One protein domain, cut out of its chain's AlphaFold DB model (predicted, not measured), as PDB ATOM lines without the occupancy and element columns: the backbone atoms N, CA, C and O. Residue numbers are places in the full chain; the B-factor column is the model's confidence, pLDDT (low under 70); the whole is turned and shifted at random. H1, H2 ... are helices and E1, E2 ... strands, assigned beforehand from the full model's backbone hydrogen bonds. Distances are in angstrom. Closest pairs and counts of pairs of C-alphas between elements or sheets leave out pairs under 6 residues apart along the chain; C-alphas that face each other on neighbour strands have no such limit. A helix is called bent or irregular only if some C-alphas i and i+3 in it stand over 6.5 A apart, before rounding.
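Overview. This is residues 2 to 124 of the 166 residues of the protein "DUF2167 domain-containing protein" of Mesorhizobium sp (UniProt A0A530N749). A twisted four-stranded antiparallel sheet forms a slab, with H2 running along one face and H1 and the small H3 on the opposite face, H1 beside edge strand E1. A long link, residues 94 to 117, loops from H2 to H3. The printed part has 123 residues, with three named helices and four named strands in the order H1 E1 E2 E3 E4 H2 H3, a mixed class. It is only just loose, close to compact, with a radius of gyration of the C-alphas of 16.8 A, and spans 50 by 32 by 23 A.

Arrangement. E1, residues 23 to 35, E2, 40 to 49, E3, 56 to 64, and E4, 69 to 77, form a meander, each strand the antiparallel neighbour of the one before. N 33 and O 42 of E1 and E2 are 2.9 A apart, N 43 and O 60 of E2 and E3 3.0 A, and N 61 and O 72 of E3 and E4 2.8 A, within hydrogen-bond range. H2, residues 78 to 93, lies over E2 and E3 at a height over the sheet of 10.3 A; its closest C-alphas to E3 are Val 78 and Leu 57, 4.9 A. H3, residues 118 to 123, is on the opposite face, over E2, at a height of 8.9 A. H1, residues 2 to 17, is on the same face as H3 but over none of the strands; its closest C-alphas to E1 are Gln 5 and Leu 25, 5.4 A. Every O i to N i+4 pair is within hydrogen-bond range in H3, 10 of 12 in H1 and 8 of 12 in H2.

Along the chain. E1 measures 29.4 A, E2 28.6 A, E3 and E4 25.7 A each, H1 24.1 A and H2 22.4 A. E1 bends by 65 degrees at residue 26. H2 is irregular, C-alphas 86 and 89 being 7.5 A apart, and H1 only just, with 6.53 A between C-alphas 10 and 13. C-alpha 2 is at (144.636, 210.607, 127.365) and C-alpha 123 at (154.719, 211.451, 126.672).

Size, cuts and confidence. The C-alphas farthest apart are Ala 53 and Gly 109, 52.1 A. The printed part has no cut, and the link from H2 to H3 is long. Mean pLDDT of the printed part is 90.8; residue 124 is under 70.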
ATOM      1  N   ARG A   2     145.542 211.073 128.436       89.06
ATOM      2  CA  ARG A   2     144.636 210.607 127.365       89.06
ATOM      3  C   ARG A   2     145.345 210.128 126.089       89.06
ATOM      4  O   ARG A   2     145.177 208.981 125.711       89.06
ATOM      5  N   SER A   3     146.230 210.947 125.515       88.06
ATOM      6  CA  SER A   3     147.018 210.550 124.331       88.06
ATOM      7  C   SER A   3     147.833 209.268 124.539       88.06
ATOM      8  O   SER A   3     147.937 208.479 123.616       88.06
ATOM      9  N   MET A   4     148.388 209.020 125.731       90.56
ATOM     10  CA  MET A   4     149.134 207.780 125.994       90.56
ATOM     11  C   MET A   4     148.206 206.566 126.112       90.56
ATOM     12  O   MET A   4     148.607 205.457 125.773       90.56
ATOM     13  N   GLN A   5     146.980 206.762 126.608       94.31
ATOM     14  CA  GLN A   5     145.963 205.709 126.659       94.31
ATOM     15  C   GLN A   5     145.508 205.355 125.246       94.31
ATOM     16  O   GLN A   5     145.525 204.184 124.890       94.31
ATOM     17  N   GLU A   6     145.204 206.358 124.421       92.31
ATOM     18  CA  GLU A   6     144.903 206.186 122.994       92.31
ATOM     19  C   GLU A   6     146.048 205.473 122.267       92.31
ATOM     20  O   GLU A   6     145.815 204.508 121.544       92.31
ATOM     21  N   ASP A   7     147.292 205.885 122.518       90.62
ATOM     22  CA  ASP A   7     148.472 205.248 121.939       90.62
ATOM     23  C   ASP A   7     148.591 203.778 122.353       90.62
ATOM     24  O   ASP A   7     148.853 202.920 121.511       90.62
ATOM     25  N   THR A   8     148.364 203.482 123.636       94.12
ATOM     26  CA  THR A   8     148.402 202.116 124.173       94.12
ATOM     27  C   THR A   8     147.317 201.258 123.522       94.12
ATOM     28  O   THR A   8     147.622 200.186 123.006       94.12
ATOM     29  N   LEU A   9     146.083 201.765 123.442       95.12
ATOM     30  CA  LEU A   9     144.971 201.080 122.783       95.12
ATOM     31  C   LEU A   9     145.256 200.834 121.296       95.12
ATOM     32  O   LEU A   9     145.098 199.713 120.830       95.12
ATOM     33  N   SER A  10     145.759 201.839 120.571       93.94
ATOM     34  CA  SER A  10     146.098 201.705 119.146       93.94
ATOM     35  C   SER A  10     147.208 200.682 118.875       93.94
ATOM     36  O   SER A  10     147.295 200.133 117.782       93.94
ATOM     37  N   SER A  11     148.059 200.407 119.871       93.06
ATOM     38  CA  SER A  11     149.135 199.420 119.755       93.06
ATOM     39  C   SER A  11     148.680 197.975 119.999       93.06
ATOM     40  O   SER A  11     149.410 197.043 119.650       93.06
ATOM     41  N   ASN A  12     147.479 197.767 120.558       97.31
ATOM     42  CA  ASN A  12     146.977 196.431 120.883       97.31
ATOM     43  C   ASN A  12     146.693 195.579 119.648       97.31
ATOM     44  O   ASN A  12     146.907 194.374 119.714       97.31
ATOM     45  N   ASP A  13     146.295 196.180 118.524       95.44
ATOM     46  CA  ASP A  13     146.027 195.443 117.282       95.44
ATOM     47  C   ASP A  13     147.225 194.588 116.862       95.44
ATOM     48  O   ASP A  13     147.070 193.424 116.499       95.44
ATOM     49  N   GLN A  14     148.434 195.156 116.925       94.69
ATOM     50  CA  GLN A  14     149.654 194.419 116.605       94.69
ATOM     51  C   GLN A  14     149.998 193.415 117.706       94.69
ATOM     52  O   GLN A  14     150.299 192.265 117.417       94.69
ATOM     53  N   ARG A  15     149.877 193.825 118.972       96.25
ATOM     54  CA  ARG A  15     150.155 192.972 120.133       96.25
ATOM     55  C   ARG A  15     149.341 191.672 120.113       96.25
ATOM     56  O   ARG A  15     149.894 190.604 120.349       96.25
ATOM     57  N   VAL A  16     148.051 191.771 119.791       96.94
ATOM     58  CA  VAL A  16     147.131 190.630 119.691       96.94
ATOM     59  C   VAL A  16     147.470 189.755 118.486       96.94
ATOM     60  O   VAL A  16     147.466 188.532 118.613       96.94
ATOM     61  N   LYS A  17     147.824 190.348 117.334       97.06
ATOM     62  CA  LYS A  17     148.321 189.590 116.167       97.06
ATOM     63  C   LYS A  17     149.586 188.797 116.492       97.06
ATOM     64  O   LYS A  17     149.739 187.684 116.002       97.06
ATOM     65  N   ASP A  18     150.442 189.346 117.347       97.12
ATOM     66  CA  ASP A  18     151.674 188.705 117.811       97.12
ATOM     67  C   ASP A  18     151.430 187.682 118.947       97.12
ATOM     68  O   ASP A  18     152.379 187.105 119.475       97.12
ATOM     69  N   GLY A  19     150.171 187.436 119.334       96.81
ATOM     70  CA  GLY A  19     149.793 186.444 120.347       96.81
ATOM     71  C   GLY A  19     149.889 186.929 121.798       96.81
ATOM     72  O   GLY A  19     149.759 186.125 122.720       96.81
ATOM     73  N   PHE A  20     150.098 188.226 122.031       96.56
ATOM     74  CA  PHE A  20     150.121 188.807 123.373       96.56
ATOM     75  C   PHE A  20     148.737 189.290 123.818       96.56
ATOM     76  O   PHE A  20     147.894 189.685 123.013       96.56
ATOM     77  N   GLN A  21     148.536 189.345 125.137       96.56
ATOM     78  CA  GLN A  21     147.364 189.988 125.726       96.56
ATOM     79  C   GLN A  21     147.335 191.492 125.388       96.56
ATOM     80  O   GLN A  21     148.397 192.139 125.376       96.56
ATOM     81  N   PRO A  22     146.141 192.071 125.151       97.50
ATOM     82  CA  PRO A  22     146.000 193.513 125.031       97.50
ATOM     83  C   PRO A  22     146.383 194.185 126.352       97.50
ATOM     84  O   PRO A  22     146.279 193.591 127.424       97.50
ATOM     85  N   VAL A  23     146.818 195.435 126.274       97.88
ATOM     86  CA  VAL A  23     147.187 196.246 127.432       97.88
ATOM     87  C   VAL A  23     146.265 197.446 127.519       97.88
ATOM     88  O   VAL A  23     146.040 198.143 126.530       97.88
ATOM     89  N   THR A  24     145.788 197.731 128.721       97.88
ATOM     90  CA  THR A  24     145.062 198.955 129.033       97.88
ATOM     91  C   THR A  24     145.891 199.774 130.004       97.88
ATOM     92  O   THR A  24     146.247 199.319 131.087       97.88
ATOM     93  N   LEU A  25     146.197 201.011 129.623       97.50
ATOM     94  CA  LEU A  25     146.791 201.982 130.529       97.50
ATOM     95  C   LEU A  25     145.677 202.624 131.365       97.50
ATOM     96  O   LEU A  25     144.992 203.536 130.894       97.50
ATOM     97  N   ILE A  26     145.505 202.149 132.599       97.69
ATOM     98  CA  ILE A  26     144.466 202.619 133.526       97.69
ATOM     99  C   ILE A  26     144.728 204.080 133.896       97.69
ATOM    100  O   ILE A  26     143.853 204.936 133.764       97.69
ATOM    101  N   GLY A  27     145.968 204.394 134.271       96.25
ATOM    102  CA  GLY A  27     146.348 205.743 134.661       96.25
ATOM    103  C   GLY A  27     147.709 205.811 135.337       96.25
ATOM    104  O   GLY A  27     148.615 205.026 135.050       96.25
ATOM    105  N   TRP A  28     147.847 206.789 136.226       96.44
ATOM    106  CA  TRP A  28     149.023 206.946 137.070       96.44
ATOM    107  C   TRP A  28     148.803 206.242 138.406       96.44
ATOM    108  O   TRP A  28     147.981 206.692 139.197       96.44
ATOM    109  N   ALA A  29     149.601 205.219 138.690       95.94
ATOM    110  CA  ALA A  29     149.759 204.702 140.048       95.94
ATOM    111  C   ALA A  29     150.618 205.657 140.906       95.94
ATOM    112  O   ALA A  29     150.420 205.822 142.111       95.94
ATOM    113  N   SER A  30     151.572 206.341 140.267       93.56
ATOM    114  CA  SER A  30     152.289 207.483 140.834       93.56
ATOM    115  C   SER A  30     152.427 208.556 139.757       93.56
ATOM    116  O   SER A  30     153.009 208.273 138.704       93.56
ATOM    117  N   PRO A  31     151.901 209.775 139.967       94.00
ATOM    118  CA  PRO A  31     152.000 210.827 138.968       94.00
ATOM    119  C   PRO A  31     153.467 211.232 138.740       94.00
ATOM    120  O   PRO A  31     154.310 210.996 139.609       94.00
ATOM    121  N   PRO A  32     153.787 211.849 137.589       94.31
ATOM    122  CA  PRO A  32     155.134 212.327 137.323       94.31
ATOM    123  C   PRO A  32     155.606 213.390 138.312       94.31
ATOM    124  O   PRO A  32     154.920 214.389 138.532       94.31
ATOM    125  N   VAL A  33     156.810 213.196 138.846       92.50
ATOM    126  CA  VAL A  33     157.478 214.101 139.786       92.50
ATOM    127  C   VAL A  33     158.855 214.459 139.246       92.50
ATOM    128  O   VAL A  33     159.641 213.580 138.888       92.50
ATOM    129  N   TYR A  34     159.140 215.761 139.181       92.38
ATOM    130  CA  TYR A  34     160.453 216.287 138.825       92.38
ATOM    131  C   TYR A  34     161.201 216.737 140.079       92.38
ATOM    132  O   TYR A  34     160.803 217.694 140.741       92.38
ATOM    133  N   ASP A  35     162.316 216.073 140.362       89.88
ATOM    134  CA  ASP A  35     163.287 216.491 141.361       89.88
ATOM    135  C   ASP A  35     164.285 217.459 140.712       89.88
ATOM    136  O   ASP A  35     165.187 217.074 139.954       89.88
ATOM    137  N   ALA A  36     164.107 218.745 141.010       87.44
ATOM    138  CA  ALA A  36     164.948 219.808 140.486       87.44
ATOM    139  C   ALA A  36     166.357 219.837 141.101       87.44
ATOM    140  O   ALA A  36     167.254 220.401 140.466       87.44
ATOM    141  N   VAL A  37     166.547 219.256 142.289       87.31
ATOM    142  CA  VAL A  37     167.825 219.230 143.012       87.31
ATOM    143  C   VAL A  37     168.723 218.167 142.399       87.31
ATOM    144  O   VAL A  37     169.799 218.484 141.897       87.31
ATOM    145  N   ASN A  38     168.247 216.923 142.342       86.56
ATOM    146  CA  ASN A  38     169.031 215.809 141.807       86.56
ATOM    147  C   ASN A  38     168.902 215.649 140.287       86.56
ATOM    148  O   ASN A  38     169.551 214.778 139.706       86.56
ATOM    149  N   LYS A  39     168.081 216.484 139.633       90.19
ATOM    150  CA  LYS A  39     167.810 216.458 138.187       90.19
ATOM    151  C   LYS A  39     167.305 215.089 137.740       90.19
ATOM    152  O   LYS A  39     167.864 214.443 136.854       90.19
ATOM    153  N   ARG A  40     166.216 214.654 138.369       91.00
ATOM    154  CA  ARG A  40     165.574 213.360 138.116       91.00
ATOM    155  C   ARG A  40     164.093 213.551 137.845       91.00
ATOM    156  O   ARG A  40     163.475 214.494 138.325       91.00
ATOM    157  N   LEU A  41     163.530 212.650 137.061       92.81
ATOM    158  CA  LEU A  41     162.105 212.600 136.768       92.81
ATOM    159  C   LEU A  41     161.636 211.166 136.963       92.81
ATOM    160  O   LEU A  41     162.267 210.251 136.439       92.81
ATOM    161  N   HIS A  42     160.545 210.959 137.688       93.25
ATOM    162  CA  HIS A  42     160.009 209.618 137.893       93.25
ATOM    163  C   HIS A  42     158.484 209.595 137.927       93.25
ATOM    164  O   HIS A  42     157.848 210.594 138.256       93.25
ATOM    165  N   TRP A  43     157.897 208.464 137.548       94.88
ATOM    166  CA  TRP A  43     156.453 208.223 137.531       94.88
ATOM    167  C   TRP A  43     156.169 206.722 137.558       94.88
ATOM    168  O   TRP A  43     157.051 205.913 137.281       94.88
ATOM    169  N   ALA A  44     154.919 206.349 137.810       95.31
ATOM    170  CA  ALA A  44     154.472 204.970 137.690       95.31
ATOM    171  C   ALA A  44     153.123 204.890 136.986       95.31
ATOM    172  O   ALA A  44     152.160 205.557 137.376       95.31
ATOM    173  N   LYS A  45     153.056 204.061 135.950       97.00
ATOM    174  CA  LYS A  45     151.821 203.741 135.236       97.00
ATOM    175  C   LYS A  45     151.188 202.496 135.832       97.00
ATOM    176  O   LYS A  45     151.889 201.553 136.185       97.00
ATOM    177  N   GLU A  46     149.868 202.501 135.860       97.81
ATOM    178  CA  GLU A  46     149.054 201.329 136.143       97.81
ATOM    179  C   GLU A  46     148.579 200.719 134.828       97.81
ATOM    180  O   GLU A  46     147.945 201.393 134.010       97.81
ATOM    181  N   LEU A  47     148.930 199.458 134.608       98.06
ATOM    182  CA  LEU A  47     148.637 198.709 133.398       98.06
ATOM    183  C   LEU A  47     147.802 197.483 133.752       98.06
ATOM    184  O   LEU A  47     148.166 196.718 134.638       98.06
ATOM    185  N   GLN A  48     146.733 197.257 133.006       98.00
ATOM    186  CA  GLN A  48     145.994 196.004 133.034       98.00
ATOM    187  C   GLN A  48     146.321 195.212 131.770       98.00
ATOM    188  O   GLN A  48     146.253 195.754 130.666       98.00
ATOM    189  N   PHE A  49     146.686 193.942 131.926       97.00
ATOM    190  CA  PHE A  49     146.891 193.019 130.813       97.00
ATOM    191  C   PHE A  49     145.655 192.130 130.678       97.00
ATOM    192  O   PHE A  49     145.204 191.548 131.658       97.00
ATOM    193  N   GLY A  50     145.077 192.057 129.479       95.88
ATOM    194  CA  GLY A  50     143.860 191.287 129.228       95.88
ATOM    195  C   GLY A  50     142.735 191.659 130.198       95.88
ATOM    196  O   GLY A  50     142.297 192.808 130.246       95.88
ATOM    197  N   THR A  51     142.294 190.670 130.973       95.69
ATOM    198  CA  THR A  51     141.294 190.805 132.043       95.69
ATOM    199  C   THR A  51     141.873 190.463 133.415       95.69
ATOM    200  O   THR A  51     141.131 190.046 134.306       95.69
ATOM    201  N   ASP A  52     143.192 190.571 133.580       96.00
ATOM    202  CA  ASP A  52     143.855 190.238 134.835       96.00
ATOM    203  C   ASP A  52     143.319 191.121 135.968       96.00
ATOM    204  O   ASP A  52     143.155 192.336 135.819       96.00
ATOM    205  N   ALA A  53     143.032 190.486 137.108       94.19
ATOM    206  CA  ALA A  53     142.541 191.165 138.305       94.19
ATOM    207  C   ALA A  53     143.648 191.957 139.015       94.19
ATOM    208  O   ALA A  53     143.374 192.978 139.638       94.19
ATOM    209  N   VAL A  54     144.890 191.479 138.917       95.75
ATOM    210  CA  VAL A  54     146.068 192.144 139.476       95.75
ATOM    211  C   VAL A  54     146.678 193.023 138.399       95.75
ATOM    212  O   VAL A  54     147.074 192.549 137.332       95.75
ATOM    213  N   HIS A  55     146.758 194.317 138.678       97.88
ATOM    214  CA  HIS A  55     147.333 195.273 137.750       97.88
ATOM    215  C   HIS A  55     148.856 195.316 137.879       97.88
ATOM    216  O   HIS A  55     149.447 195.174 138.952       97.88
ATOM    217  N   THR A  56     149.508 195.553 136.749       97.88
ATOM    218  CA  THR A  56     150.947 195.753 136.665       97.88
ATOM    219  C   THR A  56     151.290 197.218 136.894       97.88
ATOM    220  O   THR A  56     150.767 198.125 136.246       97.88
ATOM    221  N   LEU A  57     152.253 197.445 137.769       97.12
ATOM    222  CA  LEU A  57     152.936 198.707 137.953       97.12
ATOM    223  C   LEU A  57     154.146 198.775 137.013       97.12
ATOM    224  O   LEU A  57     155.065 197.963 137.105       97.12
ATOM    225  N   ASN A  58     154.182 199.773 136.134       96.50
ATOM    226  CA  ASN A  58     155.374 200.111 135.358       96.50
ATOM    227  C   ASN A  58     155.949 201.429 135.877       96.50
ATOM    228  O   ASN A  58     155.413 202.500 135.581       96.50
ATOM    229  N   TYR A  59     157.019 201.333 136.666       94.31
ATOM    230  CA  TYR A  59     157.683 202.477 137.278       94.31
ATOM    231  C   TYR A  59     158.884 202.892 136.433       94.31
ATOM    232  O   TYR A  59     159.734 202.073 136.093       94.31
ATOM    233  N   ASP A  60     158.956 204.173 136.098       93.12
ATOM    234  CA  ASP A  60     160.010 204.773 135.294       93.12
ATOM    235  C   ASP A  60     160.756 205.818 136.122       93.12
ATOM    236  O   ASP A  60     160.156 206.692 136.748       93.12
ATOM    237  N   VAL A  61     162.081 205.774 136.046       92.44
ATOM    238  CA  VAL A  61     162.992 206.807 136.525       92.44
ATOM    239  C   VAL A  61     163.869 207.251 135.356       92.44
ATOM    240  O   VAL A  61     164.344 206.455 134.541       92.44
ATOM    241  N   ARG A  62     164.061 208.558 135.243       92.75
ATOM    242  CA  ARG A  62     164.904 209.224 134.256       92.75
ATOM    243  C   ARG A  62     165.910 210.083 135.008       92.75
ATOM    244  O   ARG A  62     165.540 211.067 135.647       92.75
ATOM    245  N   PHE A  63     167.179 209.718 134.918       92.50
ATOM    246  CA  PHE A  63     168.290 210.492 135.457       92.50
ATOM    247  C   PHE A  63     168.803 211.410 134.358       92.50
ATOM    248  O   PHE A  63     169.234 210.935 133.305       92.50
ATOM    249  N   LEU A  64     168.735 212.721 134.577       91.50
ATOM    250  CA  LEU A  64     169.159 213.690 133.579       91.50
ATOM    251  C   LEU A  64     170.670 213.894 133.706       91.50
ATOM    252  O   LEU A  64     171.178 214.254 134.768       91.50
ATOM    253  N   GLY A  65     171.386 213.625 132.621       91.50
ATOM    254  CA  GLY A  65     172.812 213.878 132.480       91.50
ATOM    255  C   GLY A  65     173.066 215.073 131.569       91.50
ATOM    256  O   GLY A  65     172.151 215.636 130.970       91.50
ATOM    257  N   ARG A  66     174.337 215.453 131.450       91.94
ATOM    258  CA  ARG A  66     174.792 216.529 130.558       91.94
ATOM    259  C   ARG A  66     174.572 216.203 129.081       91.94
ATOM    260  O   ARG A  66     174.245 217.077 128.291       91.94
ATOM    261  N   GLU A  67     174.788 214.940 128.726       89.25
ATOM    262  CA  GLU A  67     174.850 214.467 127.336       89.25
ATOM    263  C   GLU A  67     173.702 213.509 126.988       89.25
ATOM    264  O   GLU A  67     173.649 212.970 125.886       89.25
ATOM    265  N   GLY A  68     172.776 213.269 127.917       87.94
ATOM    266  CA  GLY A  68     171.694 212.320 127.701       87.94
ATOM    267  C   GLY A  68     170.889 212.026 128.956       87.94
ATOM    268  O   GLY A  68     170.989 212.718 129.967       87.94
ATOM    269  N   VAL A  69     170.075 210.977 128.877       90.12
ATOM    270  CA  VAL A  69     169.211 210.524 129.968       90.12
ATOM    271  C   VAL A  69     169.484 209.050 130.220       90.12
ATOM    272  O   VAL A  69     169.400 208.243 129.298       90.12
ATOM    273  N   PHE A  70     169.779 208.698 131.469       91.12
ATOM    274  CA  PHE A  70     169.801 207.303 131.891       91.12
ATOM    275  C   PHE A  70     168.389 206.899 132.324       91.12
ATOM    276  O   PHE A  70     167.732 207.592 133.104       91.12
ATOM    277  N   VAL A  71     167.910 205.801 131.750       91.44
ATOM    278  CA  VAL A  71     166.550 205.297 131.903       91.44
ATOM    279  C   VAL A  71     166.602 204.039 132.750       91.44
ATOM    280  O   VAL A  71     167.243 203.067 132.364       91.44
ATOM    281  N   MET A  72     165.891 204.054 133.868       91.00
ATOM    282  CA  MET A  72     165.661 202.871 134.682       91.00
ATOM    283  C   MET A  72     164.160 202.628 134.758       91.00
ATOM    284  O   MET A  72     163.404 203.535 135.101       91.00
ATOM    285  N   SER A  73     163.736 201.414 134.433       90.44
ATOM    286  CA  SER A  73     162.338 201.010 134.526       90.44
ATOM    287  C   SER A  73     162.270 199.675 135.243       90.44
ATOM    288  O   SER A  73     163.060 198.779 134.950       90.44
ATOM    289  N   TYR A  74     161.323 199.532 136.158       89.31
ATOM    290  CA  TYR A  74     161.059 198.264 136.823       89.31
ATOM    291  C   TYR A  74     159.563 197.969 136.817       89.31
ATOM    292  O   TYR A  74     158.717 198.864 136.708       89.31
ATOM    293  N   ILE A  75     159.262 196.676 136.842       94.62
ATOM    294  CA  ILE A  75     157.918 196.124 136.719       94.62
ATOM    295  C   ILE A  75     157.587 195.433 138.032       94.62
ATOM    296  O   ILE A  75     158.391 194.652 138.536       94.62
ATOM    297  N   ALA A  76     156.415 195.731 138.571       94.94
ATOM    298  CA  ALA A  76     155.901 195.129 139.790       94.94
ATOM    299  C   ALA A  76     154.378 195.006 139.693       94.94
ATOM    300  O   ALA A  76     153.780 195.370 138.681       94.94
ATOM    301  N   THR A  77     153.745 194.519 140.747       96.75
ATOM    302  CA  THR A  77     152.292 194.632 140.917       96.75
ATOM    303  C   THR A  77     151.944 195.968 141.580       96.75
ATOM    304  O   THR A  77     152.789 196.583 142.238       96.75
ATOM    305  N   VAL A  78     150.726 196.473 141.382       94.94
ATOM    306  CA  VAL A  78     150.296 197.751 141.988       94.94
ATOM    307  C   VAL A  78     150.270 197.667 143.515       94.94
ATOM    308  O   VAL A  78     150.574 198.645 144.196       94.94
ATOM    309  N   GLU A  79     150.001 196.486 144.060       95.62
ATOM    310  CA  GLU A  79     149.982 196.180 145.490       95.62
ATOM    311  C   GLU A  79     151.353 196.385 146.150       95.62
ATOM    312  O   GLU A  79     151.422 196.710 147.332       95.62
ATOM    313  N   GLN A  80     152.443 196.266 145.383       94.75
ATOM    314  CA  GLN A  80     153.814 196.500 145.853       94.75
ATOM    315  C   GLN A  80     154.216 197.980 145.837       94.75
ATOM    316  O   GLN A  80     155.298 198.337 146.303       94.75
ATOM    317  N   LEU A  81     153.367 198.881 145.330       92.31
ATOM    318  CA  LEU A  81     153.675 200.312 145.277       92.31
ATOM    319  C   LEU A  81     154.062 200.919 146.644       92.31
ATOM    320  O   LEU A  81     154.987 201.735 146.661       92.31
ATOM    321  N   PRO A  82     153.422 200.579 147.783       92.88
ATOM    322  CA  PRO A  82     153.828 201.104 149.087       92.88
ATOM    323  C   PRO A  82     155.256 200.702 149.478       92.88
ATOM    324  O   PRO A  82     156.005 201.548 149.959       92.88
ATOM    325  N   GLU A  83     155.650 199.453 149.225       91.88
ATOM    326  CA  GLU A  83     157.003 198.937 149.487       91.88
ATOM    327  C   GLU A  83     158.042 199.628 148.591       91.88
ATOM    328  O   GLU A  83     159.080 200.105 149.051       91.88
ATOM    329  N   ILE A  84     157.713 199.780 147.308       89.31
ATOM    330  CA  ILE A  84     158.539 200.504 146.339       89.31
ATOM    331  C   ILE A  84     158.754 201.957 146.770       89.31
ATOM    332  O   ILE A  84     159.854 202.485 146.647       89.31
ATOM    333  N   ARG A  85     157.721 202.629 147.291       88.44
ATOM    334  CA  ARG A  85     157.844 204.016 147.765       88.44
ATOM    335  C   ARG A  85     158.778 204.143 148.965       88.44
ATOM    336  O   ARG A  85     159.458 205.156 149.066       88.44
ATOM    337  N   GLN A  86     158.822 203.144 149.843       90.81
ATOM    338  CA  GLN A  86     159.720 203.145 151.003       90.81
ATOM    339  C   GLN A  86     161.189 202.975 150.599       90.81
ATOM    340  O   GLN A  86     162.061 203.571 151.221       90.81
ATOM    341  N   SER A  87     161.458 202.211 149.538       87.94
ATOM    342  CA  SER A  87     162.809 201.992 148.997       87.94
ATOM    343  C   SER A  87     163.190 202.961 147.870       87.94
ATOM    344  O   SER A  87     164.314 202.919 147.368       87.94
ATOM    345  N   LEU A  88     162.283 203.859 147.462       84.62
ATOM    346  CA  LEU A  88     162.477 204.712 146.291       84.62
ATOM    347  C   LEU A  88     163.738 205.567 146.406       84.62
ATOM    348  O   LEU A  88     164.504 205.627 145.450       84.62
ATOM    349  N   ASP A  89     163.982 206.198 147.554       84.56
ATOM    350  CA  ASP A  89     165.151 207.064 147.737       84.56
ATOM    351  C   ASP A  89     166.470 206.290 147.617       84.56
ATOM    352  O   ASP A  89     167.427 206.787 147.017       84.56
ATOM    353  N   GLU A  90     166.503 205.047 148.101       85.75
ATOM    354  CA  GLU A  90     167.651 204.153 147.943       85.75
ATOM    355  C   GLU A  90     167.874 203.817 146.464       85.75
ATOM    356  O   GLU A  90     168.969 204.023 145.938       85.75
ATOM    357  N   VAL A  91     166.814 203.410 145.757       80.75
ATOM    358  CA  VAL A  91     166.845 203.093 144.319       80.75
ATOM    359  C   VAL A  91     167.269 204.304 143.482       80.75
ATOM    360  O   VAL A  91     168.078 204.182 142.559       80.75
ATOM    361  N   LEU A  92     166.767 205.496 143.809       82.62
ATOM    362  CA  LEU A  92     167.188 206.750 143.186       82.62
ATOM    363  C   LEU A  92     168.654 207.077 143.515       82.62
ATOM    364  O   LEU A  92     169.324 207.740 142.725       82.62
ATOM    365  N   GLY A  93     169.181 206.620 144.648       83.81
ATOM    366  CA  GLY A  93     170.581 206.772 145.044       83.81
ATOM    367  C   GLY A  93     171.571 205.894 144.269       83.81
ATOM    368  O   GLY A  93     172.735 206.273 144.157       83.81
ATOM    369  N   LEU A  94     171.126 204.775 143.684       80.06
ATOM    370  CA  LEU A  94     172.010 203.779 143.053       80.06
ATOM    371  C   LEU A  94     172.747 204.285 141.807       80.06
ATOM    372  O   LEU A  94     173.815 203.775 141.470       80.06
ATOM    373  N   ALA A  95     172.185 205.271 141.105       82.25
ATOM    374  CA  ALA A  95     172.746 205.777 139.859       82.25
ATOM    375  C   ALA A  95     173.193 207.239 139.988       82.25
ATOM    376  O   ALA A  95     172.399 208.161 140.211       82.25
ATOM    377  N   THR A  96     174.490 207.459 139.766       84.31
ATOM    378  CA  THR A  96     175.089 208.781 139.572       84.31
ATOM    379  C   THR A  96     175.907 208.796 138.289       84.31
ATOM    380  O   THR A  96     176.593 207.832 137.959       84.31
ATOM    381  N   PHE A  97     175.875 209.920 137.579       89.94
ATOM    382  CA  PHE A  97     176.791 210.146 136.469       89.94
ATOM    383  C   PHE A  97     178.207 210.403 136.982       89.94
ATOM    384  O   PHE A  97     178.400 211.021 138.038       89.94
ATOM    385  N   SER A  98     179.189 209.969 136.192       91.38
ATOM    386  CA  SER A  98     180.596 210.301 136.402       91.38
ATOM    387  C   SER A  98     180.815 211.824 136.424       91.38
ATOM    388  O   SER A  98     180.048 212.564 135.794       91.38
ATOM    389  N   PRO A  99     181.861 212.318 137.111       91.00
ATOM    390  CA  PRO A  99     182.214 213.739 137.089       91.00
ATOM    391  C   PRO A  99     182.317 214.294 135.660       91.00
ATOM    392  O   PRO A  99     182.855 213.635 134.770       91.00
ATOM    393  N   GLY A 100     181.776 215.491 135.423       91.44
ATOM    394  CA  GLY A 100     181.763 216.139 134.107       91.44
ATOM    395  C   GLY A 100     180.630 215.683 133.178       91.44
ATOM    396  O   GLY A 100     180.476 216.255 132.095       91.44
ATOM    397  N   LYS A 101     179.846 214.672 133.580       92.19
ATOM    398  CA  LYS A 101     178.683 214.143 132.843       92.19
ATOM    399  C   LYS A 101     177.353 214.426 133.544       92.19
ATOM    400  O   LYS A 101     176.301 214.052 133.020       92.19
ATOM    401  N   LYS A 102     177.362 215.079 134.710       91.62
ATOM    402  CA  LYS A 102     176.133 215.415 135.439       91.62
ATOM    403  C   LYS A 102     175.414 216.555 134.737       91.62
ATOM    404  O   LYS A 102     176.054 217.431 134.171       91.62
ATOM    405  N   TYR A 103     174.088 216.601 134.833       89.12
ATOM    406  CA  TYR A 103     173.309 217.705 134.259       89.12
ATOM    407  C   TYR A 103     173.785 219.087 134.731       89.12
ATOM    408  O   TYR A 103     173.796 220.039 133.962       89.12
ATOM    409  N   VAL A 104     174.214 219.192 135.991       88.31
ATOM    410  CA  VAL A 104     174.747 220.438 136.569       88.31
ATOM    411  C   VAL A 104     176.089 220.871 135.969       88.31
ATOM    412  O   VAL A 104     176.443 222.036 136.089       88.31
ATOM    413  N   ASP A 105     176.793 219.971 135.277       90.88
ATOM    414  CA  ASP A 105     178.048 220.258 134.573       90.88
ATOM    415  C   ASP A 105     177.803 220.833 133.159       90.88
ATOM    416  O   ASP A 105     178.738 220.963 132.366       90.88
ATOM    417  N   PHE A 106     176.546 221.138 132.809       91.44
ATOM    418  CA  PHE A 106     176.165 221.721 131.524       91.44
ATOM    419  C   PHE A 106     176.849 223.074 131.283       91.44
ATOM    420  O   PHE A 106     176.832 223.971 132.126       91.44
ATOM    421  N   ARG A 107     177.402 223.239 130.081       90.44
ATOM    422  CA  ARG A 107     178.097 224.435 129.609       90.44
ATOM    423  C   ARG A 107     177.289 225.111 128.499       90.44
ATOM    424  O   ARG A 107     177.286 224.625 127.361       90.44
ATOM    425  N   PRO A 108     176.645 226.256 128.792       87.44
ATOM    426  CA  PRO A 108     175.943 227.040 127.784       87.44
ATOM    427  C   PRO A 108     176.857 227.387 126.602       87.44
ATOM    428  O   PRO A 108     178.016 227.751 126.792       87.44
ATOM    429  N   GLY A 109     176.343 227.262 125.379       85.31
ATOM    430  CA  GLY A 109     177.078 227.581 124.148       85.31
ATOM    431  C   GLY A 109     178.016 226.481 123.635       85.31
ATOM    432  O   GLY A 109     178.421 226.546 122.478       85.31
ATOM    433  N   PHE A 110     178.314 225.457 124.442       87.69
ATOM    434  CA  PHE A 110     179.090 224.285 124.017       87.69
ATOM    435  C   PHE A 110     178.238 223.022 123.962       87.69
ATOM    436  O   PHE A 110     178.379 222.217 123.043       87.69
ATOM    437  N   ASP A 111     177.358 222.846 124.944       87.31
ATOM    438  CA  ASP A 111     176.546 221.644 125.061       87.31
ATOM    439  C   ASP A 111     175.199 221.807 124.350       87.31
ATOM    440  O   ASP A 111     174.576 222.873 124.357       87.31
ATOM    441  N   THR A 112     174.735 220.721 123.730       81.75
ATOM    442  CA  THR A 112     173.472 220.707 122.982       81.75
ATOM    443  C   THR A 112     172.292 220.570 123.935       81.75
ATOM    444  O   THR A 112     172.224 219.635 124.729       81.75
ATOM    445  N   VAL A 113     171.323 221.479 123.825       79.62
ATOM    446  CA  VAL A 113     170.065 221.392 124.573       79.62
ATOM    447  C   VAL A 113     169.100 220.488 123.815       79.62
ATOM    448  O   VAL A 113     168.863 220.681 122.621       79.62
ATOM    449  N   ALA A 114     168.518 219.508 124.505       74.62
ATOM    450  CA  ALA A 114     167.480 218.674 123.917       74.62
ATOM    451  C   ALA A 114     166.286 219.539 123.483       74.62
ATOM    452  O   ALA A 114     165.775 220.347 124.255       74.62
ATOM    453  N   ALA A 115     165.769 219.300 122.276       70.56
ATOM    454  CA  ALA A 115     164.549 219.950 121.787       70.56
ATOM    455  C   ALA A 115     163.278 219.525 122.561       70.56
ATOM    456  O   ALA A 115     162.174 219.977 122.260       70.56
ATOM    457  N   VAL A 116     163.419 218.621 123.532       70.75
ATOM    458  CA  VAL A 116     162.333 217.959 124.248       70.75
ATOM    459  C   VAL A 116     162.348 218.400 125.711       70.75
ATOM    460  O   VAL A 116     163.335 218.203 126.414       70.75
ATOM    461  N   GLY A 117     161.239 218.977 126.180       80.38
ATOM    462  CA  GLY A 117     161.035 219.296 127.597       80.38
ATOM    463  C   GLY A 117     160.562 218.093 128.424       80.38
ATOM    464  O   GLY A 117     160.277 217.024 127.887       80.38
ATOM    465  N   ILE A 118     160.383 218.286 129.736       79.62
ATOM    466  CA  ILE A 118     159.950 217.239 130.687       79.62
ATOM    467  C   ILE A 118     158.676 216.514 130.220       79.62
ATOM    468  O   ILE A 118     158.618 215.289 130.239       79.62
ATOM    469  N   GLY A 119     157.675 217.244 129.716       78.62
ATOM    470  CA  GLY A 119     156.446 216.634 129.194       78.62
ATOM    471  C   GLY A 119     156.682 215.714 127.990       78.62
ATOM    472  O   GLY A 119     155.998 214.705 127.840       78.62
ATOM    473  N   GLY A 120     157.683 216.018 127.162       80.94
ATOM    474  CA  GLY A 120     158.090 215.150 126.063       80.94
ATOM    475  C   GLY A 120     158.907 213.941 126.522       80.94
ATOM    476  O   GLY A 120     158.784 212.886 125.910       80.94
ATOM    477  N   LEU A 121     159.648 214.038 127.632       83.38
ATOM    478  CA  LEU A 121     160.306 212.877 128.252       83.38
ATOM    479  C   LEU A 121     159.303 211.865 128.829       83.38
ATOM    480  O   LEU A 121     159.612 210.678 128.895       83.38
ATOM    481  N   ILE A 122     158.109 212.325 129.217       85.56
ATOM    482  CA  ILE A 122     157.027 211.471 129.729       85.56
ATOM    483  C   ILE A 122     156.181 210.921 128.576       85.56
ATOM    484  O   ILE A 122     155.918 209.725 128.507       85.56
ATOM    485  N   ALA A 123     155.723 211.799 127.677       80.19
ATOM    486  CA  ALA A 123     154.719 211.451 126.672       80.19
ATOM    487  C   ALA A 123     155.296 211.072 125.298       80.19
ATOM    488  O   ALA A 123     154.537 210.594 124.463       80.19
ATOM    489  N   GLY A 124     156.588 211.307 125.032       68.44
ATOM    490  CA  GLY A 124     157.321 210.935 123.810       68.44
ATOM    491  C   GLY A 124     156.856 211.610 122.507       68.44
ATOM    492  O   GLY A 124     157.638 212.258 121.814       68.44
TER     493      GLY A 124